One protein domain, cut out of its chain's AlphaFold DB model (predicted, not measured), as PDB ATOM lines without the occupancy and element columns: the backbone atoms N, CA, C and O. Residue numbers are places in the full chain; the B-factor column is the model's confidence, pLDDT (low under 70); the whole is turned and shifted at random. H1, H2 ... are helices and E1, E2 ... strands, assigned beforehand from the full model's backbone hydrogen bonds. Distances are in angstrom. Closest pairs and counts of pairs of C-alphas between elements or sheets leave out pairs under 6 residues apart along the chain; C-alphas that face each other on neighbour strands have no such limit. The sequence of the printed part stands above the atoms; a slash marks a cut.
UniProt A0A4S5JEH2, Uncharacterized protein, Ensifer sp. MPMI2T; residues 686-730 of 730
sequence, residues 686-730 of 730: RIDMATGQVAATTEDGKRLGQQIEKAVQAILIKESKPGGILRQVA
ATOM      1  N   ARG A 686     242.646 227.485 208.320       71.25
ATOM      2  CA  ARG A 686     243.669 227.422 207.278       71.25
ATOM      3  C   ARG A 686     244.368 226.069 207.339       71.25
ATOM      4  O   ARG A 686     244.947 225.735 208.370       71.25
ATOM      5  N   ILE A 687     244.334 225.323 206.236       66.88
ATOM      6  CA  ILE A 687     244.991 224.016 206.118       66.88
ATOM      7  C   ILE A 687     246.178 224.152 205.165       66.88
ATOM      8  O   ILE A 687     245.999 224.462 203.985       66.88
ATOM      9  N   ASP A 688     247.383 223.909 205.677       71.06
ATOM     10  CA  ASP A 688     248.585 223.766 204.861       71.06
ATOM     11  C   ASP A 688     248.843 222.280 204.599       71.06
ATOM     12  O   ASP A 688     249.351 221.542 205.446       71.06
ATOM     13  N   MET A 689     248.476 221.831 203.400       60.53
ATOM     14  CA  MET A 689     248.612 220.427 203.013       60.53
ATOM     15  C   MET A 689     250.070 219.977 202.863       60.53
ATOM     16  O   MET A 689     250.329 218.778 202.905       60.53
ATOM     17  N   ALA A 690     251.019 220.902 202.687       64.50
ATOM     18  CA  ALA A 690     252.428 220.547 202.537       64.50
ATOM     19  C   ALA A 690     253.082 220.220 203.886       64.50
ATOM     20  O   ALA A 690     253.966 219.369 203.955       64.50
ATOM     21  N   THR A 691     252.643 220.882 204.958       67.75
ATOM     22  CA  THR A 691     253.193 220.707 206.312       67.75
ATOM     23  C   THR A 691     252.280 219.900 207.236       67.75
ATOM     24  O   THR A 691     252.715 219.475 208.305       67.75
ATOM     25  N   GLY A 692     251.022 219.676 206.842       67.88
ATOM     26  CA  GLY A 692     249.995 219.042 207.669       67.88
ATOM     27  C   GLY A 692     249.453 219.944 208.782       67.88
ATOM     28  O   GLY A 692     248.652 219.480 209.590       67.88
ATOM     29  N   GLN A 693     249.869 221.215 208.842       68.31
ATOM     30  CA  GLN A 693     249.431 222.147 209.878       68.31
ATOM     31  C   GLN A 693     248.036 222.702 209.591       68.31
ATOM     32  O   GLN A 693     247.743 223.188 208.494       68.31
ATOM     33  N   VAL A 694     247.192 222.692 210.625       77.62
ATOM     34  CA  VAL A 694     245.865 223.309 210.610       77.62
ATOM     35  C   VAL A 694     245.838 224.450 211.627       77.62
ATOM     36  O   VAL A 694     245.921 224.224 212.833       77.62
ATOM     37  N   ALA A 695     245.732 225.690 211.151       72.44
ATOM     38  CA  ALA A 695     245.671 226.883 211.994       72.44
ATOM     39  C   ALA A 695     244.249 227.455 212.011       72.44
ATOM     40  O   ALA A 695     243.653 227.648 210.952       72.44
ATOM     41  N   ALA A 696     243.717 227.754 213.200       80.31
ATOM     42  CA  ALA A 696     242.378 228.318 213.361       80.31
ATOM     43  C   ALA A 696     242.363 229.519 214.318       80.31
ATOM     44  O   ALA A 696     243.098 229.548 215.310       80.31
ATOM     45  N   THR A 697     241.526 230.512 214.011       70.88
ATOM     46  CA  THR A 697     241.477 231.805 214.722       70.88
ATOM     47  C   THR A 697     240.559 231.803 215.951       70.88
ATOM     48  O   THR A 697     240.780 232.590 216.871       70.88
ATOM     49  N   THR A 698     239.580 230.896 216.022       82.44
ATOM     50  CA  THR A 698     238.604 230.767 217.123       82.44
ATOM     51  C   THR A 698     238.842 229.498 217.950       82.44
ATOM     52  O   THR A 698     239.438 228.542 217.463       82.44
ATOM     53  N   GLU A 699     238.408 229.458 219.216       71.50
ATOM     54  CA  GLU A 699     238.704 228.324 220.115       71.50
ATOM     55  C   GLU A 699     238.024 227.014 219.674       71.50
ATOM     56  O   GLU A 699     238.654 225.956 219.667       71.50
ATOM     57  N   ASP A 700     236.777 227.087 219.200       62.44
ATOM     58  CA  ASP A 700     236.086 225.941 218.595       62.44
ATOM     59  C   ASP A 700     236.750 225.523 217.274       62.44
ATOM     60  O   ASP A 700     236.942 224.331 217.018       62.44
ATOM     61  N   GLY A 701     237.212 226.498 216.482       73.62
ATOM     62  CA  GLY A 701     238.014 226.257 215.284       73.62
ATOM     63  C   GLY A 701     239.345 225.569 215.593       73.62
ATOM     64  O   GLY A 701     239.754 224.688 214.843       73.62
ATOM     65  N   LYS A 702     240.008 225.896 216.713       76.12
ATOM     66  CA  LYS A 702     241.239 225.213 217.150       76.12
ATOM     67  C   LYS A 702     240.969 223.763 217.525       76.12
ATOM     68  O   LYS A 702     241.755 222.897 217.151       76.12
ATOM     69  N   ARG A 703     239.867 223.479 218.229       68.50
ATOM     70  CA  ARG A 703     239.492 222.097 218.584       68.50
ATOM     71  C   ARG A 703     239.199 221.271 217.335       68.50
ATOM     72  O   ARG A 703     239.702 220.155 217.225       68.50
ATOM     73  N   LEU A 704     238.449 221.828 216.384       70.25
ATOM     74  CA  LEU A 704     238.181 221.177 215.101       70.25
ATOM     75  C   LEU A 704     239.465 221.014 214.272       70.25
ATOM     76  O   LEU A 704     239.725 219.937 213.745       70.25
ATOM     77  N   GLY A 705     240.314 222.042 214.223       79.31
ATOM     78  CA  GLY A 705     241.601 222.005 213.531       79.31
ATOM     79  C   GLY A 705     242.529 220.913 214.066       79.31
ATOM     80  O   GLY A 705     243.080 220.146 213.284       79.31
ATOM     81  N   GLN A 706     242.607 220.755 215.390       81.25
ATOM     82  CA  GLN A 706     243.363 219.672 216.033       81.25
ATOM     83  C   GLN A 706     242.785 218.279 215.735       81.25
ATOM     84  O   GLN A 706     243.537 217.311 215.625       81.25
ATOM     85  N   GLN A 707     241.459 218.144 215.618       73.00
ATOM     86  CA  GLN A 707     240.827 216.876 215.229       73.00
ATOM     87  C   GLN A 707     241.139 216.517 213.771       73.00
ATOM     88  O   GLN A 707     241.467 215.364 213.487       73.00
ATOM     89  N   ILE A 708     241.099 217.504 212.871       73.56
ATOM     90  CA  ILE A 708     241.459 217.335 211.457       73.56
ATOM     91  C   ILE A 708     242.940 216.970 211.327       73.56
ATOM     92  O   ILE A 708     243.266 216.000 210.649       73.56
ATOM     93  N   GLU A 709     243.832 217.680 212.022       77.00
ATOM     94  CA  GLU A 709     245.271 217.395 212.022       77.00
ATOM     95  C   GLU A 709     245.564 215.950 212.464       77.00
ATOM     96  O   GLU A 709     246.286 215.226 211.778       77.00
ATOM     97  N   LYS A 710     244.929 215.478 213.550       81.38
ATOM     98  CA  LYS A 710     245.063 214.084 214.009       81.38
ATOM     99  C   LYS A 710     244.562 213.070 212.980       81.38
ATOM    100  O   LYS A 710     245.201 212.038 212.788       81.38
ATOM    101  N   ALA A 711     243.438 213.346 212.319       72.56
ATOM    102  CA  ALA A 711     242.884 212.460 211.297       72.56
ATOM    103  C   ALA A 711     243.794 212.377 210.058       72.56
ATOM    104  O   ALA A 711     244.058 211.284 209.556       72.56
ATOM    105  N   VAL A 712     244.335 213.514 209.609       78.44
ATOM    106  CA  VAL A 712     245.274 213.581 208.479       78.44
ATOM    107  C   VAL A 712     246.577 212.852 208.810       78.44
ATOM    108  O   VAL A 712     247.038 212.037 208.009       78.44
ATOM    109  N   GLN A 713     247.138 213.056 210.007       73.62
ATOM    110  CA  GLN A 713     248.326 212.323 210.459       73.62
ATOM    111  C   GLN A 713     248.076 210.811 210.535       73.62
ATOM    112  O   GLN A 713     248.922 210.030 210.103       73.62
ATOM    113  N   ALA A 714     246.909 210.378 211.023       74.50
ATOM    114  CA  ALA A 714     246.562 208.960 211.093       74.50
ATOM    115  C   ALA A 714     246.502 208.304 209.703       74.50
ATOM    116  O   ALA A 714     246.998 207.189 209.532       74.50
ATOM    117  N   ILE A 715     245.951 209.001 208.704       75.56
ATOM    118  CA  ILE A 715     245.916 208.522 207.316       75.56
ATOM    119  C   ILE A 715     247.328 208.493 206.724       75.56
ATOM    120  O   ILE A 715     247.721 207.470 206.177       75.56
ATOM    121  N   LEU A 716     248.128 209.550 206.898       74.56
ATOM    122  CA  LEU A 716     249.518 209.588 206.421       74.56
ATOM    123  C   LEU A 716     250.370 208.456 207.018       74.56
ATOM    124  O   LEU A 716     251.139 207.810 206.305       74.56
ATOM    125  N   ILE A 717     250.212 208.156 208.310       77.31
ATOM    126  CA  ILE A 717     250.900 207.036 208.972       77.31
ATOM    127  C   ILE A 717     250.391 205.687 208.445       77.31
ATOM    128  O   ILE A 717     251.176 204.764 208.240       77.31
ATOM    129  N   LYS A 718     249.082 205.547 208.213       78.25
ATOM    130  CA  LYS A 718     248.494 204.312 207.679       78.25
ATOM    131  C   LYS A 718     248.952 204.039 206.244       78.25
ATOM    132  O   LYS A 718     249.331 202.913 205.938       78.25
ATOM    133  N   GLU A 719     248.982 205.068 205.408       75.12
ATOM    134  CA  GLU A 719     249.369 204.985 203.998       75.12
ATOM    135  C   GLU A 719     250.893 204.929 203.779       75.12
ATOM    136  O   GLU A 719     251.343 204.574 202.691       75.12
ATOM    137  N   SER A 720     251.704 205.238 204.797       67.38
ATOM    138  CA  SER A 720     253.169 205.081 204.755       67.38
ATOM    139  C   SER A 720     253.661 203.693 205.194       67.38
ATOM    140  O   SER A 720     254.838 203.372 205.001       67.38
ATOM    141  N   LYS A 721     252.787 202.834 205.746       76.81
ATOM    142  CA  LYS A 721     253.113 201.433 206.074       76.81
ATOM    143  C   LYS A 721     253.287 200.577 204.803       76.81
ATOM    144  O   LYS A 721     252.750 200.920 203.749       76.81
ATOM    145  N   PRO A 722     254.016 199.442 204.868       56.34
ATOM    146  CA  PRO A 722     254.159 198.533 203.729       56.34
ATOM    147  C   PRO A 722     252.786 198.076 203.206       56.34
ATOM    148  O   PRO A 722     252.047 197.414 203.929       56.34
ATOM    149  N   GLY A 723     252.452 198.453 201.965       71.31
ATOM    150  CA  GLY A 723     251.155 198.179 201.328       71.31
ATOM    151  C   GLY A 723     250.224 199.393 201.180       71.31
ATOM    152  O   GLY A 723     249.181 199.254 200.552       71.31
ATOM    153  N   GLY A 724     250.589 200.562 201.720       75.00
ATOM    154  CA  GLY A 724     249.846 201.812 201.533       75.00
ATOM    155  C   GLY A 724     250.112 202.490 200.183       75.00
ATOM    156  O   GLY A 724     251.192 202.356 199.600       75.00
ATOM    157  N   ILE A 725     249.119 203.231 199.692       71.06
ATOM    158  CA  ILE A 725     249.063 203.849 198.356       71.06
ATOM    159  C   ILE A 725     250.136 204.939 198.192       71.06
ATOM    160  O   ILE A 725     250.603 205.190 197.082       71.06
ATOM    161  N   LEU A 726     250.566 205.572 199.290       67.62
ATOM    162  CA  LEU A 726     251.545 206.665 199.264       67.62
ATOM    163  C   LEU A 726     253.006 206.195 199.182       67.62
ATOM    164  O   LEU A 726     253.902 207.018 198.982       67.62
ATOM    165  N   ARG A 727     253.278 204.891 199.296       65.88
ATOM    166  CA  ARG A 727     254.625 204.359 199.088       65.88
ATOM    167  C   ARG A 727     254.863 204.152 197.591       65.88
ATOM    168  O   ARG A 727     254.551 203.096 197.051       65.88
ATOM    169  N   GLN A 728     255.450 205.149 196.925       55.09
ATOM    170  CA  GLN A 728     256.007 204.943 195.586       55.09
ATOM    171  C   GLN A 728     257.041 203.812 195.650       55.09
ATOM    172  O   GLN A 728     257.992 203.858 196.434       55.09
ATOM    173  N   VAL A 729     256.807 202.767 194.859       47.00
ATOM    174  CA  VAL A 729     257.778 201.704 194.613       47.00
ATOM    175  C   VAL A 729     258.925 202.353 193.840       47.00
ATOM    176  O   VAL A 729     258.715 202.804 192.716       47.00
ATOM    177  N   ALA A 730     260.085 202.486 194.483       43.69
ATOM    178  CA  ALA A 730     261.331 202.850 193.814       43.69
ATOM    179  C   ALA A 730     261.893 201.646 193.054       43.69
ATOM    180  O   ALA A 730     261.786 200.520 193.602       43.69
TER     181      ALA A 730
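AT A GLANCE: This is residues 686 to 730 of the 730 residues of an uncharacterized protein of Ensifer sp. MPMI2T (UniProt A0A4S5JEH2). One long helix, H1, makes the axis of a loose rod; a small hairpin of two short strands, E1 and E2, lies alongside its residues 701 to 713, with E2 nearer to it. Residues 721 to 730, past H1, form a tail with no named element. The printed part has 45 residues, with E1, E2 and H1 in chain order, an antiparallel sheet and a mixed class. The radius of gyration of the C-alphas is 13.1 A; the spans are 42 by 15 by 9 A.

HOW THE PARTS SIT: Begin at E1, residues 686 to 688, and E2, residues 693 to 696: this hairpin is antiparallel at 172 degrees, with N 686 and O 695 2.8 A apart, within hydrogen-bond range. Look next at H1, residues 699 to 720: its closest C-alphas to E2 are Lys 702 and Ala 696, 5.0 A apart. E1 and H1 are near each other, with 5 pairs of C-alphas within 10 A. In H1 every O i to N i+4 pair is within hydrogen-bond range.

IN THESE COORDINATES: Find C-alpha 686 at (243.669, 227.422, 207.278), where E1 begins its 6.6 A; E2 covers 10.0 A. H1 runs 31.4 A to C-alpha 720 at (253.169, 205.081, 204.755).

THE WHOLE: The C-alphas farthest apart, of Glu 699 and Ala 730, are 43.0 A apart. The printed part has no cut, and both links are tight. Look for pLDDT under 70 in 15 residues, among them 689 to 693 and 726 to 730.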